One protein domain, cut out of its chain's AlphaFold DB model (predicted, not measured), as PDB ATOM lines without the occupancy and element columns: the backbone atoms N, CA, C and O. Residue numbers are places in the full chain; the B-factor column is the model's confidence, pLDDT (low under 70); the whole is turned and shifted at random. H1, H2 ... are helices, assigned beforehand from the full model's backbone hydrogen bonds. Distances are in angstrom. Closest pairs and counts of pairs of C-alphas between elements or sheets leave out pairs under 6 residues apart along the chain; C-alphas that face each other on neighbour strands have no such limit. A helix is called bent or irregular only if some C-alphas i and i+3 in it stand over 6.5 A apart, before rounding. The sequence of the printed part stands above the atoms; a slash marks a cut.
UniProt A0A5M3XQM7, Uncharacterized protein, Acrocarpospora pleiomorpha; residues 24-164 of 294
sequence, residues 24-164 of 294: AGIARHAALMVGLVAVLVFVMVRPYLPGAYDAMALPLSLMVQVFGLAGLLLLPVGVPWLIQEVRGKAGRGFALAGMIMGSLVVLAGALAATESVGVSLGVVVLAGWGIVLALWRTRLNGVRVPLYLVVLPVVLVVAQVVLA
ATOM      1  N   ALA A  24     364.170 258.392 361.418       79.94
ATOM      2  CA  ALA A  24     364.058 259.499 360.462       79.94
ATOM      3  C   ALA A  24     363.834 260.857 361.156       79.94
ATOM      4  O   ALA A  24     364.384 261.881 360.748       79.94
ATOM      5  N   GLY A  25     363.065 260.862 362.253       84.06
ATOM      6  CA  GLY A  25     362.868 262.052 363.074       84.06
ATOM      7  C   GLY A  25     364.168 262.548 363.707       84.06
ATOM      8  O   GLY A  25     364.458 263.739 363.632       84.06
ATOM      9  N   ILE A  26     364.960 261.650 364.299       84.38
ATOM     10  CA  ILE A  26     366.243 261.990 364.937       84.38
ATOM     11  C   ILE A  26     367.238 262.527 363.904       84.38
ATOM     12  O   ILE A  26     367.810 263.596 364.119       84.38
ATOM     13  N   ALA A  27     367.385 261.846 362.762       88.00
ATOM     14  CA  ALA A  27     368.291 262.259 361.690       88.00
ATOM     15  C   ALA A  27     367.963 263.666 361.166       88.00
ATOM     16  O   ALA A  27     368.856 264.498 361.014       88.00
ATOM     17  N   ARG A  28     366.673 263.973 360.973       90.62
ATOM     18  CA  ARG A  28     366.232 265.312 360.561       90.62
ATOM     19  C   ARG A  28     366.615 266.391 361.579       90.62
ATOM     20  O   ARG A  28     367.066 267.455 361.173       90.62
ATOM     21  N   HIS A  29     366.438 266.149 362.879       86.56
ATOM     22  CA  HIS A  29     366.799 267.140 363.910       86.56
ATOM     23  C   HIS A  29     368.300 267.341 364.025       86.56
ATOM     24  O   HIS A  29     368.739 268.482 364.144       86.56
ATOM     25  N   ALA A  30     369.076 266.263 363.932       90.38
ATOM     26  CA  ALA A  30     370.530 266.351 363.881       90.38
ATOM     27  C   ALA A  30     370.984 267.185 362.674       90.38
ATOM     28  O   ALA A  30     371.752 268.126 362.844       90.38
ATOM     29  N   ALA A  31     370.437 266.924 361.482       94.19
ATOM     30  CA  ALA A  31     370.743 267.699 360.281       94.19
ATOM     31  C   ALA A  31     370.372 269.186 360.431       94.19
ATOM     32  O   ALA A  31     371.167 270.054 360.081       94.19
ATOM     33  N   LEU A  32     369.200 269.495 361.000       93.44
ATOM     34  CA  LEU A  32     368.791 270.878 361.271       93.44
ATOM     35  C   LEU A  32     369.705 271.568 362.288       93.44
ATOM     36  O   LEU A  32     370.028 272.738 362.119       93.44
ATOM     37  N   MET A  33     370.123 270.859 363.337       93.81
ATOM     38  CA  MET A  33     371.039 271.386 364.345       93.81
ATOM     39  C   MET A  33     372.416 271.675 363.750       93.81
ATOM     40  O   MET A  33     372.936 272.766 363.950       93.81
ATOM     41  N   VAL A  34     372.969 270.739 362.976       96.38
ATOM     42  CA  VAL A  34     374.244 270.923 362.267       96.38
ATOM     43  C   VAL A  34     374.152 272.091 361.291       96.38
ATOM     44  O   VAL A  34     375.029 272.948 361.294       96.38
ATOM     45  N   GLY A  35     373.076 272.174 360.503       97.50
ATOM     46  CA  GLY A  35     372.854 273.287 359.580       97.50
ATOM     47  C   GLY A  35     372.770 274.635 360.298       97.50
ATOM     48  O   GLY A  35     373.416 275.591 359.881       97.50
ATOM     49  N   LEU A  36     372.035 274.707 361.412       96.50
ATOM     50  CA  LEU A  36     371.933 275.921 362.221       96.50
ATOM     51  C   LEU A  36     373.286 276.329 362.811       96.50
ATOM     52  O   LEU A  36     373.667 277.490 362.707       96.50
ATOM     53  N   VAL A  37     374.026 275.381 363.394       97.69
ATOM     54  CA  VAL A  37     375.385 275.616 363.899       97.69
ATOM     55  C   VAL A  37     376.282 276.145 362.784       97.69
ATOM     56  O   VAL A  37     376.933 277.163 362.975       97.69
ATOM     57  N   ALA A  38     376.284 275.504 361.613       98.19
ATOM     58  CA  ALA A  38     377.113 275.919 360.486       98.19
ATOM     59  C   ALA A  38     376.786 277.348 360.025       98.19
ATOM     60  O   ALA A  38     377.700 278.136 359.801       98.19
ATOM     61  N   VAL A  39     375.499 277.708 359.945       98.44
ATOM     62  CA  VAL A  39     375.068 279.074 359.608       98.44
ATOM     63  C   VAL A  39     375.537 280.078 360.659       98.44
ATOM     64  O   VAL A  39     376.068 281.123 360.299       98.44
ATOM     65  N   LEU A  40     375.378 279.775 361.947       98.31
ATOM     66  CA  LEU A  40     375.791 280.680 363.022       98.31
ATOM     67  C   LEU A  40     377.313 280.857 363.058       98.31
ATOM     68  O   LEU A  40     377.791 281.984 363.135       98.31
ATOM     69  N   VAL A  41     378.080 279.772 362.925       98.56
ATOM     70  CA  VAL A  41     379.545 279.833 362.818       98.56
ATOM     71  C   VAL A  41     379.961 280.626 361.578       98.56
ATOM     72  O   VAL A  41     380.853 281.461 361.668       98.56
ATOM     73  N   PHE A  42     379.285 280.441 360.440       98.56
ATOM     74  CA  PHE A  42     379.547 281.229 359.238       98.56
ATOM     75  C   PHE A  42     379.302 282.727 359.465       98.56
ATOM     76  O   PHE A  42     380.159 283.539 359.132       98.56
ATOM     77  N   VAL A  43     378.171 283.103 360.075       98.44
ATOM     78  CA  VAL A  43     377.875 284.502 360.432       98.44
ATOM     79  C   VAL A  43     378.933 285.062 361.385       98.44
ATOM     80  O   VAL A  43     379.374 286.194 361.204       98.44
ATOM     81  N   MET A  44     379.390 284.260 362.350       98.50
ATOM     82  CA  MET A  44     380.448 284.631 363.288       98.50
ATOM     83  C   MET A  44     381.776 284.936 362.577       98.50
ATOM     84  O   MET A  44     382.394 285.960 362.860       98.50
ATOM     85  N   VAL A  45     382.214 284.095 361.636       98.50
ATOM     86  CA  VAL A  45     383.496 284.298 360.931       98.50
ATOM     87  C   VAL A  45     383.397 285.239 359.730       98.50
ATOM     88  O   VAL A  45     384.421 285.651 359.194       98.50
ATOM     89  N   ARG A  46     382.187 285.607 359.295       98.44
ATOM     90  CA  ARG A  46     381.964 286.424 358.096       98.44
ATOM     91  C   ARG A  46     382.798 287.715 358.030       98.44
ATOM     92  O   ARG A  46     383.302 287.984 356.943       98.44
ATOM     93  N   PRO A  47     382.998 288.491 359.115       98.31
ATOM     94  CA  PRO A  47     383.829 289.699 359.070       98.31
ATOM     95  C   PRO A  47     385.283 289.452 358.653       98.31
ATOM     96  O   PRO A  47     385.933 290.362 358.162       98.31
ATOM     97  N   TYR A  48     385.791 288.234 358.822       98.31
ATOM     98  CA  TYR A  48     387.174 287.864 358.515       98.31
ATOM     99  C   TYR A  48     387.332 287.325 357.089       98.31
ATOM    100  O   TYR A  48     388.444 287.055 356.637       98.31
ATOM    101  N   LEU A  49     386.219 287.113 356.382       98.50
ATOM    102  CA  LEU A  49     386.224 286.520 355.055       98.50
ATOM    103  C   LEU A  49     386.506 287.564 353.967       98.50
ATOM    104  O   LEU A  49     386.252 288.757 354.152       98.50
ATOM    105  N   PRO A  50     386.991 287.117 352.794       98.12
ATOM    106  CA  PRO A  50     387.200 287.995 351.655       98.12
ATOM    107  C   PRO A  50     385.899 288.633 351.170       98.12
ATOM    108  O   PRO A  50     384.892 287.943 351.005       98.12
ATOM    109  N   GLY A  51     385.942 289.921 350.850       96.56
ATOM    110  CA  GLY A  51     384.812 290.618 350.244       96.56
ATOM    111  C   GLY A  51     384.876 292.122 350.446       96.56
ATOM    112  O   GLY A  51     385.775 292.625 351.111       96.56
ATOM    113  N   ALA A  52     383.917 292.826 349.846       95.12
ATOM    114  CA  ALA A  52     383.725 294.247 350.103       95.12
ATOM    115  C   ALA A  52     383.186 294.462 351.521       95.12
ATOM    116  O   ALA A  52     382.483 293.595 352.049       95.12
ATOM    117  N   TYR A  53     383.485 295.632 352.084       95.69
ATOM    118  CA  TYR A  53     382.988 296.018 353.395       95.69
ATOM    119  C   TYR A  53     381.463 295.884 353.484       95.69
ATOM    120  O   TYR A  53     380.725 296.318 352.595       95.69
ATOM    121  N   ASP A  54     380.998 295.292 354.580       96.50
ATOM    122  CA  ASP A  54     379.586 295.200 354.925       96.50
ATOM    123  C   ASP A  54     379.395 295.616 356.382       96.50
ATOM    124  O   ASP A  54     379.765 294.889 357.309       96.50
ATOM    125  N   ALA A  55     378.745 296.765 356.567       94.88
ATOM    126  CA  ALA A  55     378.487 297.356 357.874       94.88
ATOM    127  C   ALA A  55     377.706 296.436 358.829       94.88
ATOM    128  O   ALA A  55     377.795 296.603 360.041       94.88
ATOM    129  N   MET A  56     376.951 295.453 358.322       96.31
ATOM    130  CA  MET A  56     376.208 294.500 359.156       96.31
ATOM    131  C   MET A  56     377.024 293.263 359.538       96.31
ATOM    132  O   MET A  56     376.614 292.523 360.431       96.31
ATOM    133  N   ALA A  57     378.171 293.008 358.902       97.19
ATOM    134  CA  ALA A  57     378.953 291.803 359.165       97.19
ATOM    135  C   ALA A  57     379.426 291.729 360.621       97.19
ATOM    136  O   ALA A  57     379.217 290.712 361.285       97.19
ATOM    137  N   LEU A  58     380.048 292.807 361.103       96.00
ATOM    138  CA  LEU A  58     380.579 292.906 362.461       96.00
ATOM    139  C   LEU A  58     379.472 292.813 363.527       96.00
ATOM    140  O   LEU A  58     379.565 291.922 364.373       96.00
ATOM    141  N   PRO A  59     378.390 293.616 363.466       95.56
ATOM    142  CA  PRO A  59     377.268 293.496 364.394       95.56
ATOM    143  C   PRO A  59     376.647 292.102 364.453       95.56
ATOM    144  O   PRO A  59     376.429 291.565 365.536       95.56
ATOM    145  N   LEU A  60     376.381 291.482 363.297       96.44
ATOM    146  CA  LEU A  60     375.776 290.151 363.259       96.44
ATOM    147  C   LEU A  60     376.712 289.095 363.851       96.44
ATOM    148  O   LEU A  60     376.258 288.228 364.599       96.44
ATOM    149  N   SER A  61     378.014 289.186 363.568       97.75
ATOM    150  CA  SER A  61     379.013 288.332 364.208       97.75
ATOM    151  C   SER A  61     379.020 288.525 365.725       97.75
ATOM    152  O   SER A  61     378.918 287.541 366.461       97.75
ATOM    153  N   LEU A  62     379.053 289.773 366.204       96.38
ATOM    154  CA  LEU A  62     379.016 290.099 367.630       96.38
ATOM    155  C   LEU A  62     377.764 289.527 368.304       96.38
ATOM    156  O   LEU A  62     377.867 288.908 369.361       96.38
ATOM    157  N   MET A  63     376.591 289.651 367.682       96.38
ATOM    158  CA  MET A  63     375.345 289.084 368.204       96.38
ATOM    159  C   MET A  63     375.417 287.561 368.360       96.38
ATOM    160  O   MET A  63     374.961 287.033 369.375       96.38
ATOM    161  N   VAL A  64     376.001 286.842 367.394       97.94
ATOM    162  CA  VAL A  64     376.185 285.384 367.499       97.94
ATOM    163  C   VAL A  64     377.170 285.030 368.616       97.94
ATOM    164  O   VAL A  64     376.930 284.079 369.361       97.94
ATOM    165  N   GLN A  65     378.250 285.796 368.767       98.00
ATOM    166  CA  GLN A  65     379.242 285.596 369.826       98.00
ATOM    167  C   GLN A  65     378.644 285.844 371.219       98.00
ATOM    168  O   GLN A  65     378.784 285.006 372.110       98.00
ATOM    169  N   VAL A  66     377.896 286.940 371.393       96.94
ATOM    170  CA  VAL A  66     377.156 287.244 372.629       96.94
ATOM    171  C   VAL A  66     376.117 286.165 372.913       96.94
ATOM    172  O   VAL A  66     376.009 285.718 374.050       96.94
ATOM    173  N   PHE A  67     375.388 285.691 371.899       96.75
ATOM    174  CA  PHE A  67     374.449 284.581 372.061       96.75
ATOM    175  C   PHE A  67     375.149 283.296 372.522       96.75
ATOM    176  O   PHE A  67     374.635 282.619 373.410       96.75
ATOM    177  N   GLY A  68     376.321 282.973 371.968       97.44
ATOM    178  CA  GLY A  68     377.136 281.842 372.415       97.44
ATOM    179  C   GLY A  68     377.518 281.963 373.891       97.44
ATOM    180  O   GLY A  68     377.210 281.070 374.681       97.44
ATOM    181  N   LEU A  69     378.123 283.092 374.269       97.38
ATOM    182  CA  LEU A  69     378.616 283.345 375.624       97.38
ATOM    183  C   LEU A  69     377.483 283.468 376.654       97.38
ATOM    184  O   LEU A  69     377.448 282.719 377.628       97.38
ATOM    185  N   ALA A  70     376.527 284.376 376.439       96.88
ATOM    186  CA  ALA A  70     375.385 284.557 377.336       96.88
ATOM    187  C   ALA A  70     374.506 283.300 377.375       96.88
ATOM    188  O   ALA A  70     373.955 282.955 378.421       96.88
ATOM    189  N   GLY A  71     374.416 282.567 376.263       97.25
ATOM    190  CA  GLY A  71     373.703 281.299 376.167       97.25
ATOM    191  C   GLY A  71     374.248 280.208 377.087       97.25
ATOM    192  O   GLY A  71     373.507 279.279 377.406       97.25
ATOM    193  N   LEU A  72     375.475 280.329 377.613       97.75
ATOM    194  CA  LEU A  72     375.971 279.426 378.656       97.75
ATOM    195  C   LEU A  72     375.093 279.447 379.921       97.75
ATOM    196  O   LEU A  72     374.989 278.435 380.612       97.75
ATOM    197  N   LEU A  73     374.370 280.545 380.177       96.44
ATOM    198  CA  LEU A  73     373.373 280.642 381.249       96.44
ATOM    199  C   LEU A  73     372.197 279.657 381.081       96.44
ATOM    200  O   LEU A  73     371.471 279.392 382.040       96.44
ATOM    201  N   LEU A  74     372.001 279.091 379.885       96.00
ATOM    202  CA  LEU A  74     370.963 278.097 379.600       96.00
ATOM    203  C   LEU A  74     371.356 276.684 380.045       96.00
ATOM    204  O   LEU A  74     370.468 275.881 380.319       96.00
ATOM    205  N   LEU A  75     372.650 276.370 380.160       97.12
ATOM    206  CA  LEU A  75     373.153 275.050 380.565       97.12
ATOM    207  C   LEU A  75     372.601 274.560 381.915       97.12
ATOM    208  O   LEU A  75     372.126 273.418 381.948       97.12
ATOM    209  N   PRO A  76     372.599 275.361 383.007       96.69
ATOM    210  CA  PRO A  76     372.083 274.905 384.301       96.69
ATOM    211  C   PRO A  76     370.595 274.530 384.270       96.69
ATOM    212  O   PRO A  76     370.143 273.776 385.126       96.69
ATOM    213  N   VAL A  77     369.832 275.000 383.276       95.88
ATOM    214  CA  VAL A  77     368.431 274.606 383.066       95.88
ATOM    215  C   VAL A  77     368.317 273.482 382.031       95.88
ATOM    216  O   VAL A  77     367.588 272.513 382.239       95.88
ATOM    217  N   GLY A  78     369.051 273.588 380.923       94.62
ATOM    218  CA  GLY A  78     368.979 272.688 379.778       94.62
ATOM    219  C   GLY A  78     369.481 271.280 380.082       94.62
ATOM    220  O   GLY A  78     368.820 270.314 379.701       94.62
ATOM    221  N   VAL A  79     370.592 271.135 380.814       96.25
ATOM    222  CA  VAL A  79     371.156 269.813 381.143       96.25
ATOM    223  C   VAL A  79     370.220 269.017 382.063       96.25
ATOM    224  O   VAL A  79     369.866 267.890 381.699       96.25
ATOM    225  N   PRO A  80     369.736 269.554 383.205       95.69
ATOM    226  CA  PRO A  80     368.774 268.829 384.031       95.69
ATOM    227  C   PRO A  80     367.463 268.529 383.300       95.69
ATOM    228  O   PRO A  80     366.920 267.434 383.456       95.69
ATOM    229  N   TRP A  81     366.973 269.461 382.471       94.50
ATOM    230  CA  TRP A  81     365.775 269.237 381.663       94.50
ATOM    231  C   TRP A  81     365.962 268.068 380.692       94.50
ATOM    232  O   TRP A  81     365.122 267.167 380.647       94.50
ATOM    233  N   LEU A  82     367.090 268.022 379.977       92.38
ATOM    234  CA  LEU A  82     367.418 266.934 379.059       92.38
ATOM    235  C   LEU A  82     367.429 265.577 379.779       92.38
ATOM    236  O   LEU A  82     366.828 264.618 379.297       92.38
ATOM    237  N   ILE A  83     368.050 265.506 380.962       93.56
ATOM    238  CA  ILE A  83     368.105 264.283 381.780       93.56
ATOM    239  C   ILE A  83     366.699 263.830 382.197       93.56
ATOM    240  O   ILE A  83     366.401 262.635 382.161       93.56
ATOM    241  N   GLN A  84     365.826 264.756 382.608       91.69
ATOM    242  CA  GLN A  84     364.461 264.412 383.019       91.69
ATOM    243  C   GLN A  84     363.602 263.910 381.860       91.69
ATOM    244  O   GLN A  84     362.875 262.932 382.034       91.69
ATOM    245  N   GLU A  85     363.733 264.517 380.683       89.00
ATOM    246  CA  GLU A  85     363.005 264.084 379.490       89.00
ATOM    247  C   GLU A  85     363.480 262.714 378.992       89.00
ATOM    248  O   GLU A  85     362.659 261.868 378.642       89.00
ATOM    249  N   VAL A  86     364.786 262.422 379.057       88.00
ATOM    250  CA  VAL A  86     365.312 261.069 378.783       88.00
ATOM    251  C   VAL A  86     364.756 260.039 379.778       88.00
ATOM    252  O   VAL A  86     364.530 258.887 379.416       88.00
ATOM    253  N   ARG A  87     364.469 260.455 381.017       90.31
ATOM    254  CA  ARG A  87     363.804 259.633 382.046       90.31
ATOM    255  C   ARG A  87     362.273 259.593 381.913       90.31
ATOM    256  O   ARG A  87     361.621 259.001 382.770       90.31
ATOM    257  N   GLY A  88     361.692 260.224 380.888       86.88
ATOM    258  CA  GLY A  88     360.248 260.244 380.634       86.88
ATOM    259  C   GLY A  88     359.431 261.103 381.605       86.88
ATOM    260  O   GLY A  88     358.224 260.894 381.728       86.88
ATOM    261  N   LYS A  89     360.055 262.046 382.323       86.00
ATOM    262  CA  LYS A  89     359.362 262.963 383.243       86.00
ATOM    263  C   LYS A  89     359.052 264.287 382.546       86.00
ATOM    264  O   LYS A  89     359.932 264.882 381.937       86.00
ATOM    265  N   ALA A  90     357.818 264.770 382.698       75.50
ATOM    266  CA  ALA A  90     357.375 266.022 382.089       75.50
ATOM    267  C   ALA A  90     358.091 267.244 382.696       75.50
ATOM    268  O   ALA A  90     357.914 267.560 383.875       75.50
ATOM    269  N   GLY A  91     358.851 267.975 381.878       81.94
ATOM    270  CA  GLY A  91     359.708 269.082 382.317       81.94
ATOM    271  C   GLY A  91     359.070 270.479 382.359       81.94
ATOM    272  O   GLY A  91     359.756 271.449 382.050       81.94
ATOM    273  N   ARG A  92     357.787 270.645 382.726       84.44
ATOM    274  CA  ARG A  92     357.102 271.965 382.644       84.44
ATOM    275  C   ARG A  92     357.826 273.098 383.389       84.44
ATOM    276  O   ARG A  92     357.904 274.207 382.868       84.44
ATOM    277  N   GLY A  93     358.373 272.823 384.577       89.69
ATOM    278  CA  GLY A  93     359.140 273.813 385.344       89.69
ATOM    279  C   GLY A  93     360.424 274.253 384.631       89.69
ATOM    280  O   GLY A  93     360.738 275.440 384.598       89.69
ATOM    281  N   PHE A  94     361.115 273.317 383.976       90.81
ATOM    282  CA  PHE A  94     362.307 273.624 383.184       90.81
ATOM    283  C   PHE A  94     361.988 274.403 381.916       90.81
ATOM    284  O   PHE A  94     362.775 275.259 381.529       90.81
ATOM    285  N   ALA A  95     360.829 274.166 381.297       89.81
ATOM    286  CA  ALA A  95     360.389 274.966 380.160       89.81
ATOM    287  C   ALA A  95     360.197 276.442 380.549       89.81
ATOM    288  O   ALA A  95     360.665 277.328 379.838       89.81
ATOM    289  N   LEU A  96     359.574 276.713 381.703       91.12
ATOM    290  CA  LEU A  96     359.437 278.075 382.227       91.12
ATOM    291  C   LEU A  96     360.795 278.701 382.558       91.12
ATOM    292  O   LEU A  96     361.074 279.813 382.117       91.12
ATOM    293  N   ALA A  97     361.656 277.975 383.274       93.12
ATOM    294  CA  ALA A  97     363.007 278.440 383.573       93.12
ATOM    295  C   ALA A  97     363.803 278.729 382.287       93.12
ATOM    296  O   ALA A  97     364.454 279.763 382.181       93.12
ATOM    297  N   GLY A  98     363.688 277.870 381.272       92.12
ATOM    298  CA  GLY A  98     364.335 278.040 379.973       92.12
ATOM    299  C   GLY A  98     363.829 279.267 379.218       92.12
ATOM    300  O   GLY A  98     364.629 279.965 378.607       92.12
ATOM    301  N   MET A  99     362.532 279.586 379.301       92.19
ATOM    302  CA  MET A  99     361.977 280.825 378.735       92.19
ATOM    303  C   MET A  99     362.527 282.074 379.427       92.19
ATOM    304  O   MET A  99     362.858 283.047 378.747       92.19
ATOM    305  N   ILE A 100     362.639 282.053 380.759       94.50
ATOM    306  CA  ILE A 100     363.192 283.174 381.532       94.50
ATOM    307  C   ILE A 100     364.659 283.382 381.152       94.50
ATOM    308  O   ILE A 100     365.032 284.468 380.715       94.50
ATOM    309  N   MET A 101     365.471 282.326 381.234       95.81
ATOM    310  CA  MET A 101     366.893 282.396 380.895       95.81
ATOM    311  C   MET A 101     367.105 282.757 379.420       95.81
ATOM    312  O   MET A 101     367.944 283.596 379.110       95.81
ATOM    313  N   GLY A 102     366.299 282.210 378.506       95.00
ATOM    314  CA  GLY A 102     366.330 282.563 377.085       95.00
ATOM    315  C   GLY A 102     366.013 284.036 376.838       95.00
ATOM    316  O   GLY A 102     366.676 284.674 376.029       95.00
ATOM    317  N   SER A 103     365.071 284.608 377.591       96.00
ATOM    318  CA  SER A 103     364.754 286.037 377.503       96.00
ATOM    319  C   SER A 103     365.915 286.917 377.969       96.00
ATOM    320  O   SER A 103     366.167 287.946 377.351       96.00
ATOM    321  N   LEU A 104     366.659 286.503 379.002       96.81
ATOM    322  CA  LEU A 104     367.877 287.200 379.432       96.81
ATOM    323  C   LEU A 104     368.977 287.144 378.362       96.81
ATOM    324  O   LEU A 104     369.617 288.158 378.091       96.81
ATOM    325  N   VAL A 105     369.161 285.992 377.709       96.94
ATOM    326  CA  VAL A 105     370.121 285.834 376.599       96.94
ATOM    327  C   VAL A 105     369.753 286.735 375.422       96.94
ATOM    328  O   VAL A 105     370.611 287.428 374.880       96.94
ATOM    329  N   VAL A 106     368.475 286.767 375.039       96.94
ATOM    330  CA  VAL A 106     367.992 287.657 373.975       96.94
ATOM    331  C   VAL A 106     368.168 289.119 374.357       96.94
ATOM    332  O   VAL A 106     368.567 289.908 373.507       96.94
ATOM    333  N   LEU A 107     367.896 289.489 375.609       97.25
ATOM    334  CA  LEU A 107     368.098 290.855 376.080       97.25
ATOM    335  C   LEU A 107     369.567 291.276 375.939       97.25
ATOM    336  O   LEU A 107     369.832 292.350 375.410       97.25
ATOM    337  N   ALA A 108     370.514 290.416 376.324       96.31
ATOM    338  CA  ALA A 108     371.940 290.667 376.114       96.31
ATOM    339  C   ALA A 108     372.278 290.846 374.621       96.31
ATOM    340  O   ALA A 108     372.970 291.794 374.251       96.31
ATOM    341  N   GLY A 109     371.732 289.993 373.748       94.75
ATOM    342  CA  GLY A 109     371.892 290.127 372.297       94.75
ATOM    343  C   GLY A 109     371.284 291.416 371.729       94.75
ATOM    344  O   GLY A 109     371.875 292.039 370.852       94.75
ATOM    345  N   ALA A 110     370.132 291.852 372.244       95.75
ATOM    346  CA  ALA A 110     369.475 293.090 371.833       95.75
ATOM    347  C   ALA A 110     370.253 294.338 372.278       95.75
ATOM    348  O   ALA A 110     370.315 295.313 371.529       95.75
ATOM    349  N   LEU A 111     370.874 294.304 373.461       95.81
ATOM    350  CA  LEU A 111     371.770 295.366 373.923       95.81
ATOM    351  C   LEU A 111     373.014 295.451 373.033       95.81
ATOM    352  O   LEU A 111     373.329 296.532 372.548       95.81
ATOM    353  N   ALA A 112     373.645 294.316 372.718       93.06
ATOM    354  CA  ALA A 112     374.785 294.276 371.801       93.06
ATOM    355  C   ALA A 112     374.428 294.796 370.395       93.06
ATOM    356  O   ALA A 112     375.187 295.549 369.786       93.06
ATOM    357  N   ALA A 113     373.247 294.441 369.886       93.00
ATOM    358  CA  ALA A 113     372.724 294.962 368.626       93.00
ATOM    359  C   ALA A 113     372.472 296.481 368.671       93.00
ATOM    360  O   ALA A 113     372.740 297.188 367.701       93.00
ATOM    361  N   THR A 114     371.965 296.975 369.802       95.06
ATOM    362  CA  THR A 114     371.705 298.403 370.014       95.06
ATOM    363  C   THR A 114     372.995 299.206 370.026       95.06
ATOM    364  O   THR A 114     373.051 300.241 369.375       95.06
ATOM    365  N   GLU A 115     374.024 298.709 370.708       92.81
ATOM    366  CA  GLU A 115     375.325 299.376 370.785       92.81
ATOM    367  C   GLU A 115     376.045 299.390 369.431       92.81
ATOM    368  O   GLU A 115     376.645 300.384 369.046       92.81
ATOM    369  N   SER A 116     375.953 298.291 368.678       90.62
ATOM    370  CA  SER A 116     376.709 298.135 367.428       90.62
ATOM    371  C   SER A 116     376.075 298.805 366.207       90.62
ATOM    372  O   SER A 116     376.796 299.263 365.326       90.62
ATOM    373  N   VAL A 117     374.740 298.841 366.108       93.44
ATOM    374  CA  VAL A 117     374.023 299.379 364.927       93.44
ATOM    375  C   VAL A 117     373.035 300.478 365.291       93.44
ATOM    376  O   VAL A 117     372.740 301.348 364.472       93.44
ATOM    377  N   GLY A 118     372.496 300.436 366.506       94.50
ATOM    378  CA  GLY A 118     371.486 301.367 366.987       94.50
ATOM    379  C   GLY A 118     370.197 300.682 367.441       94.50
ATOM    380  O   GLY A 118     369.951 299.492 367.230       94.50
ATOM    381  N   VAL A 119     369.328 301.486 368.058       96.12
ATOM    382  CA  VAL A 119     368.095 301.045 368.738       96.12
ATOM    383  C   VAL A 119     367.164 300.227 367.835       96.12
ATOM    384  O   VAL A 119     366.500 299.304 368.310       96.12
ATOM    385  N   SER A 120     367.119 300.520 366.532       95.62
ATOM    386  CA  SER A 120     366.256 299.813 365.580       95.62
ATOM    387  C   SER A 120     366.558 298.313 365.516       95.62
ATOM    388  O   SER A 120     365.623 297.509 365.545       95.62
ATOM    389  N   LEU A 121     367.834 297.914 365.499       93.88
ATOM    390  CA  LEU A 121     368.213 296.502 365.445       93.88
ATOM    391  C   LEU A 121     367.877 295.787 366.761       93.88
ATOM    392  O   LEU A 121     367.331 294.683 366.735       93.88
ATOM    393  N   GLY A 122     368.110 296.437 367.904       95.31
ATOM    394  CA  GLY A 122     367.702 295.917 369.212       95.31
ATOM    395  C   GLY A 122     366.195 295.652 369.297       95.31
ATOM    396  O   GLY A 122     365.771 294.579 369.733       95.31
ATOM    397  N   VAL A 123     365.371 296.580 368.800       97.69
ATOM    398  CA  VAL A 123     363.908 296.414 368.732       97.69
ATOM    399  C   VAL A 123     363.518 295.234 367.839       97.69
ATOM    400  O   VAL A 123     362.650 294.449 368.224       97.69
ATOM    401  N   VAL A 124     364.168 295.058 366.683       96.69
ATOM    402  CA  VAL A 124     363.917 293.918 365.782       96.69
ATOM    403  C   VAL A 124     364.220 292.584 366.473       96.69
ATOM    404  O   VAL A 124     363.420 291.652 366.375       96.69
ATOM    405  N   VAL A 125     365.323 292.495 367.222       96.38
ATOM    406  CA  VAL A 125     365.688 291.293 367.994       96.38
ATOM    407  C   VAL A 125     364.625 290.969 369.046       96.38
ATOM    408  O   VAL A 125     364.159 289.829 369.128       96.38
ATOM    409  N   LEU A 126     364.187 291.968 369.817       97.56
ATOM    410  CA  LEU A 126     363.156 291.796 370.845       97.56
ATOM    411  C   LEU A 126     361.795 291.416 370.248       97.56
ATOM    412  O   LEU A 126     361.122 290.524 370.765       97.56
ATOM    413  N   ALA A 127     361.402 292.043 369.137       97.44
ATOM    414  CA  ALA A 127     360.174 291.707 368.422       97.44
ATOM    415  C   ALA A 127     360.214 290.265 367.895       97.44
ATOM    416  O   ALA A 127     359.257 289.508 368.082       97.44
ATOM    417  N   GLY A 128     361.345 289.853 367.311       95.94
ATOM    418  CA  GLY A 128     361.580 288.477 366.879       95.94
ATOM    419  C   GLY A 128     361.434 287.478 368.028       95.94
ATOM    420  O   GLY A 128     360.753 286.463 367.883       95.94
ATOM    421  N   TRP A 129     361.984 287.791 369.203       96.12
ATOM    422  CA  TRP A 129     361.814 286.956 370.393       96.12
ATOM    423  C   TRP A 129     360.372 286.904 370.897       96.12
ATOM    424  O   TRP A 129     359.888 285.826 371.239       96.12
ATOM    425  N   GLY A 130     359.646 288.025 370.878       96.12
ATOM    426  CA  GLY A 130     358.218 288.056 371.203       96.12
ATOM    427  C   GLY A 130     357.396 287.122 370.307       96.12
ATOM    428  O   GLY A 130     356.550 286.372 370.799       96.12
ATOM    429  N   ILE A 131     357.703 287.093 369.004       94.44
ATOM    430  CA  ILE A 131     357.098 286.152 368.050       94.44
ATOM    431  C   ILE A 131     357.464 284.710 368.417       94.44
ATOM    432  O   ILE A 131     356.579 283.853 368.469       94.44
ATOM    433  N   VAL A 132     358.737 284.430 368.713       91.19
ATOM    434  CA  VAL A 132     359.178 283.092 369.139       91.19
ATOM    435  C   VAL A 132     358.405 282.641 370.375       91.19
ATOM    436  O   VAL A 132     357.834 281.555 370.336       91.19
ATOM    437  N   LEU A 133     358.299 283.469 371.419       91.19
ATOM    438  CA  LEU A 133     357.538 283.167 372.638       91.19
ATOM    439  C   LEU A 133     356.057 282.881 372.346       91.19
ATOM    440  O   LEU A 133     355.500 281.906 372.863       91.19
ATOM    441  N   ALA A 134     355.426 283.684 371.485       90.75
ATOM    442  CA  ALA A 134     354.033 283.496 371.088       90.75
ATOM    443  C   ALA A 134     353.817 282.151 370.373       90.75
ATOM    444  O   ALA A 134     352.871 281.421 370.683       90.75
ATOM    445  N   LEU A 135     354.727 281.781 369.468       87.50
ATOM    446  CA  LEU A 135     354.696 280.493 368.772       87.50
ATOM    447  C   LEU A 135     355.016 279.326 369.720       87.50
ATOM    448  O   LEU A 135     354.418 278.249 369.607       87.50
ATOM    449  N   TRP A 136     355.921 279.534 370.679       82.88
ATOM    450  CA  TRP A 136     356.379 278.500 371.607       82.88
ATOM    451  C   TRP A 136     355.303 278.040 372.579       82.88
ATOM    452  O   TRP A 136     355.271 276.852 372.902       82.88
ATOM    453  N   ARG A 137     354.364 278.917 372.961       77.81
ATOM    454  CA  ARG A 137     353.226 278.588 373.844       77.81
ATOM    455  C   ARG A 137     352.476 277.315 373.424       77.81
ATOM    456  O   ARG A 137     351.921 276.625 374.273       77.81
ATOM    457  N   THR A 138     352.477 276.984 372.132       74.25
ATOM    458  CA  THR A 138     351.740 275.839 371.572       74.25
ATOM    459  C   THR A 138     352.579 274.566 371.370       74.25
ATOM    460  O   THR A 138     352.021 273.538 370.992       74.25
ATOM    461  N   ARG A 139     353.907 274.590 371.600       72.69
ATOM    462  CA  ARG A 139     354.837 273.534 371.130       72.69
ATOM    463  C   ARG A 139     355.869 273.021 372.154       72.69
ATOM    464  O   ARG A 139     356.831 272.373 371.750       72.69
ATOM    465  N   LEU A 140     355.679 273.236 373.458       65.38
ATOM    466  CA  LEU A 140     356.650 272.884 374.523       65.38
ATOM    467  C   LEU A 140     356.775 271.380 374.861       65.38
ATOM    468  O   LEU A 140     357.043 271.024 376.006       65.38
ATOM    469  N   ASN A 141     356.606 270.480 373.893       62.47
ATOM    470  CA  ASN A 141     356.670 269.042 374.153       62.47
ATOM    471  C   ASN A 141     357.913 268.404 373.516       62.47
ATOM    472  O   ASN A 141     358.094 268.436 372.296       62.47
ATOM    473  N   GLY A 142     358.721 267.749 374.353       71.06
ATOM    474  CA  GLY A 142     359.726 266.769 373.947       71.06
ATOM    475  C   GLY A 142     361.190 267.180 374.138       71.06
ATOM    476  O   GLY A 142     361.544 268.348 374.257       71.06
ATOM    477  N   VAL A 143     362.053 266.164 374.070       76.12
ATOM    478  CA  VAL A 143     363.516 266.173 374.307       76.12
ATOM    479  C   VAL A 143     364.306 267.188 373.454       76.12
ATOM    480  O   VAL A 143     365.463 267.484 373.729       76.12
ATOM    481  N   ARG A 144     363.709 267.734 372.392       84.94
ATOM    482  CA  ARG A 144     364.420 268.532 371.380       84.94
ATOM    483  C   ARG A 144     364.874 269.879 371.923       84.94
ATOM    484  O   ARG A 144     366.026 270.240 371.740       84.94
ATOM    485  N   VAL A 145     363.981 270.600 372.598       85.50
ATOM    486  CA  VAL A 145     364.264 271.943 373.125       85.50
ATOM    487  C   VAL A 145     365.493 271.958 374.041       85.50
ATOM    488  O   VAL A 145     366.420 272.707 373.731       85.50
ATOM    489  N   PRO A 146     365.575 271.129 375.100       87.19
ATOM    490  CA  PRO A 146     366.734 271.160 375.984       87.19
ATOM    491  C   PRO A 146     368.041 270.770 375.282       87.19
ATOM    492  O   PRO A 146     369.094 271.263 375.672       87.19
ATOM    493  N   LEU A 147     367.994 269.972 374.207       90.81
ATOM    494  CA  LEU A 147     369.185 269.683 373.405       90.81
ATOM    495  C   LEU A 147     369.729 270.946 372.711       90.81
ATOM    496  O   LEU A 147     370.925 271.202 372.791       90.81
ATOM    497  N   TYR A 148     368.875 271.766 372.082       91.88
ATOM    498  CA  TYR A 148     369.313 273.032 371.466       91.88
ATOM    499  C   TYR A 148     369.850 274.023 372.505       91.88
ATOM    500  O   TYR A 148     370.857 274.676 372.244       91.88
ATOM    501  N   LEU A 149     369.210 274.102 373.680       92.38
ATOM    502  CA  LEU A 149     369.630 274.987 374.775       92.38
ATOM    503  C   LEU A 149     371.034 274.665 375.301       92.38
ATOM    504  O   LEU A 149     371.695 275.552 375.826       92.38
ATOM    505  N   VAL A 150     371.479 273.412 375.176       95.50
ATOM    506  CA  VAL A 150     372.812 272.982 375.618       95.50
ATOM    507  C   VAL A 150     373.817 273.038 374.471       95.50
ATOM    508  O   VAL A 150     374.881 273.629 374.617       95.50
ATOM    509  N   VAL A 151     373.496 272.430 373.326       96.00
ATOM    510  CA  VAL A 151     374.475 272.221 372.250       96.00
ATOM    511  C   VAL A 151     374.863 273.532 371.572       96.00
ATOM    512  O   VAL A 151     376.048 273.754 371.346       96.00
ATOM    513  N   LEU A 152     373.900 274.408 371.261       96.50
ATOM    514  CA  LEU A 152     374.188 275.644 370.525       96.50
ATOM    515  C   LEU A 152     375.198 276.554 371.243       96.50
ATOM    516  O   LEU A 152     376.231 276.840 370.640       96.50
ATOM    517  N   PRO A 153     374.973 276.997 372.496       97.75
ATOM    518  CA  PRO A 153     375.910 277.910 373.149       97.75
ATOM    519  C   PRO A 153     377.294 277.288 373.350       97.75
ATOM    520  O   PRO A 153     378.296 277.948 373.094       97.75
ATOM    521  N   VAL A 154     377.364 276.000 373.710       98.25
ATOM    522  CA  VAL A 154     378.645 275.295 373.877       98.25
ATOM    523  C   VAL A 154     379.432 275.276 372.572       98.25
ATOM    524  O   VAL A 154     380.602 275.649 372.560       98.25
ATOM    525  N   VAL A 155     378.804 274.873 371.464       98.38
ATOM    526  CA  VAL A 155     379.494 274.795 370.172       98.38
ATOM    527  C   VAL A 155     379.931 276.177 369.692       98.38
ATOM    528  O   VAL A 155     381.032 276.299 369.165       98.38
ATOM    529  N   LEU A 156     379.121 277.218 369.894       98.31
ATOM    530  CA  LEU A 156     379.485 278.579 369.491       98.31
ATOM    531  C   LEU A 156     380.651 279.141 370.307       98.31
ATOM    532  O   LEU A 156     381.544 279.741 369.722       98.31
ATOM    533  N   VAL A 157     380.684 278.910 371.622       98.44
ATOM    534  CA  VAL A 157     381.820 279.318 372.466       98.44
ATOM    535  C   VAL A 157     383.085 278.559 372.076       98.44
ATOM    536  O   VAL A 157     384.143 279.163 371.930       98.44
ATOM    537  N   VAL A 158     382.985 277.248 371.836       98.31
ATOM    538  CA  VAL A 158     384.125 276.457 371.349       98.31
ATOM    539  C   VAL A 158     384.608 276.980 369.995       98.31
ATOM    540  O   VAL A 158     385.807 277.174 369.818       98.31
ATOM    541  N   ALA A 159     383.697 277.249 369.055       98.25
ATOM    542  CA  ALA A 159     384.044 277.805 367.751       98.25
ATOM    543  C   ALA A 159     384.736 279.164 367.887       98.25
ATOM    544  O   ALA A 159     385.757 279.386 367.249       98.25
ATOM    545  N   GLN A 160     384.236 280.038 368.757       97.31
ATOM    546  CA  GLN A 160     384.840 281.334 369.035       97.31
ATOM    547  C   GLN A 160     386.280 281.207 369.543       97.31
ATOM    548  O   GLN A 160     387.160 281.875 369.014       97.31
ATOM    549  N   VAL A 161     386.546 280.328 370.515       97.44
ATOM    550  CA  VAL A 161     387.908 280.122 371.042       97.44
ATOM    551  C   VAL A 161     388.834 279.516 369.984       97.44
ATOM    552  O   VAL A 161     389.963 279.964 369.819       97.44
ATOM    553  N   VAL A 162     388.365 278.503 369.250       98.00
ATOM    554  CA  VAL A 162     389.191 277.781 368.267       98.00
ATOM    555  C   VAL A 162     389.483 278.628 367.027       98.00
ATOM    556  O   VAL A 162     390.557 278.507 366.443       98.00
ATOM    557  N   LEU A 163     388.536 279.470 366.604       98.12
ATOM    558  CA  LEU A 163     388.637 280.232 365.359       98.12
ATOM    559  C   LEU A 163     389.208 281.639 365.546       98.12
ATOM    560  O   LEU A 163     389.592 282.232 364.541       98.12
ATOM    561  N   ALA A 164     389.299 282.155 366.778       96.50
ATOM    562  CA  ALA A 164     389.700 283.538 367.034       96.50
ATOM    563  C   ALA A 164     391.027 283.922 366.372       96.50
ATOM    564  O   ALA A 164     391.056 284.725 365.439       96.50
TER     565      ALA A 164
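AT A GLANCE: This is residues 24 to 164 of the 294 residues of an uncharacterized protein of Acrocarpospora pleiomorpha (UniProt A0A5M3XQM7). This is an elongated helical body in which H2a, the first arm of a bent helix, lies between two pairs of helices: the hairpin of H3 and H4 on one side, and H1 with H5, side by side and running the same way, on the other. H3 runs back along H2a, H5 crosses it steeply, and the second arm, H2b, turns away at a kink and packs on the first residues of H3 and H5. The links from H1 to H2 and from H2 to H3 lie at opposite ends of the long axis. The printed part has 141 residues with five named helices, H1 to H5 in chain order, and no named strand; its class is all helix. It is compact, with a radius of gyration of the C-alphas of 15.9 A, and spans 51 by 30 by 25 A.

IN THESE COORDINATES: Find C-alpha 24 at (364.058, 259.499, 360.462); from there H1, residues 24 to 48, runs 36.6 A. H1 is irregular: C-alphas 44 and 47 are 7.4 A apart. Next comes H2, residues 57 to 86, assigned as one helix by its hydrogen bonds but bent, with C-alphas 73 and 76 6.6 A apart. Its arms are H2a, residues 57 to 73, 25.4 A long, and H2b, residues 76 to 86, 16.4 A long. Look for C-alpha 92 at (357.102, 271.965, 382.644), where H3 begins, residues 92 to 117, 36.8 A long. H4, residues 119 to 136, is 25.6 A long. H5, residues 144 to 164, runs 29.7 A to C-alpha 164 at (389.700, 283.538, 367.034).

HOW THE PARTS SIT: Start at the hub, H2, which taken whole touches three other helices. Its arms stand at a steep tilt of 68 degrees, only just short of about perpendicular. H1 touches H2a with residues 40 to 47 alone, closest at the C-alphas of Met 44 and Ser 61, 4.1 A. H2a touches H3 at a shallow tilt of 29 degrees, opposite ways, closest at the C-alphas of Met 63 and Gly 109, 5.5 A. H5 touches H2a at a steep tilt of 56 degrees; the C-alphas of Gly 68 and Pro 153 are closest, 4.2 A. H3 and H4 form a helical hairpin at 18 degrees, with the C-alphas of Ala 110 and Gly 122 closest, 4.2 A. H1 and H4 are apart. In H3 and H4 every O i to N i+4 pair is within hydrogen-bond range, against 19 of 21 in H1, 12 of 13 in H2a, 6 of 7 in H2b and 15 of 17 in H5.

THE WHOLE: The C-alphas of Ala 52 and Lys 89 are the two farthest apart, 51.7 A. The printed part has no cut, and no link is long. Look to residues 140 to 141 for pLDDT under 70.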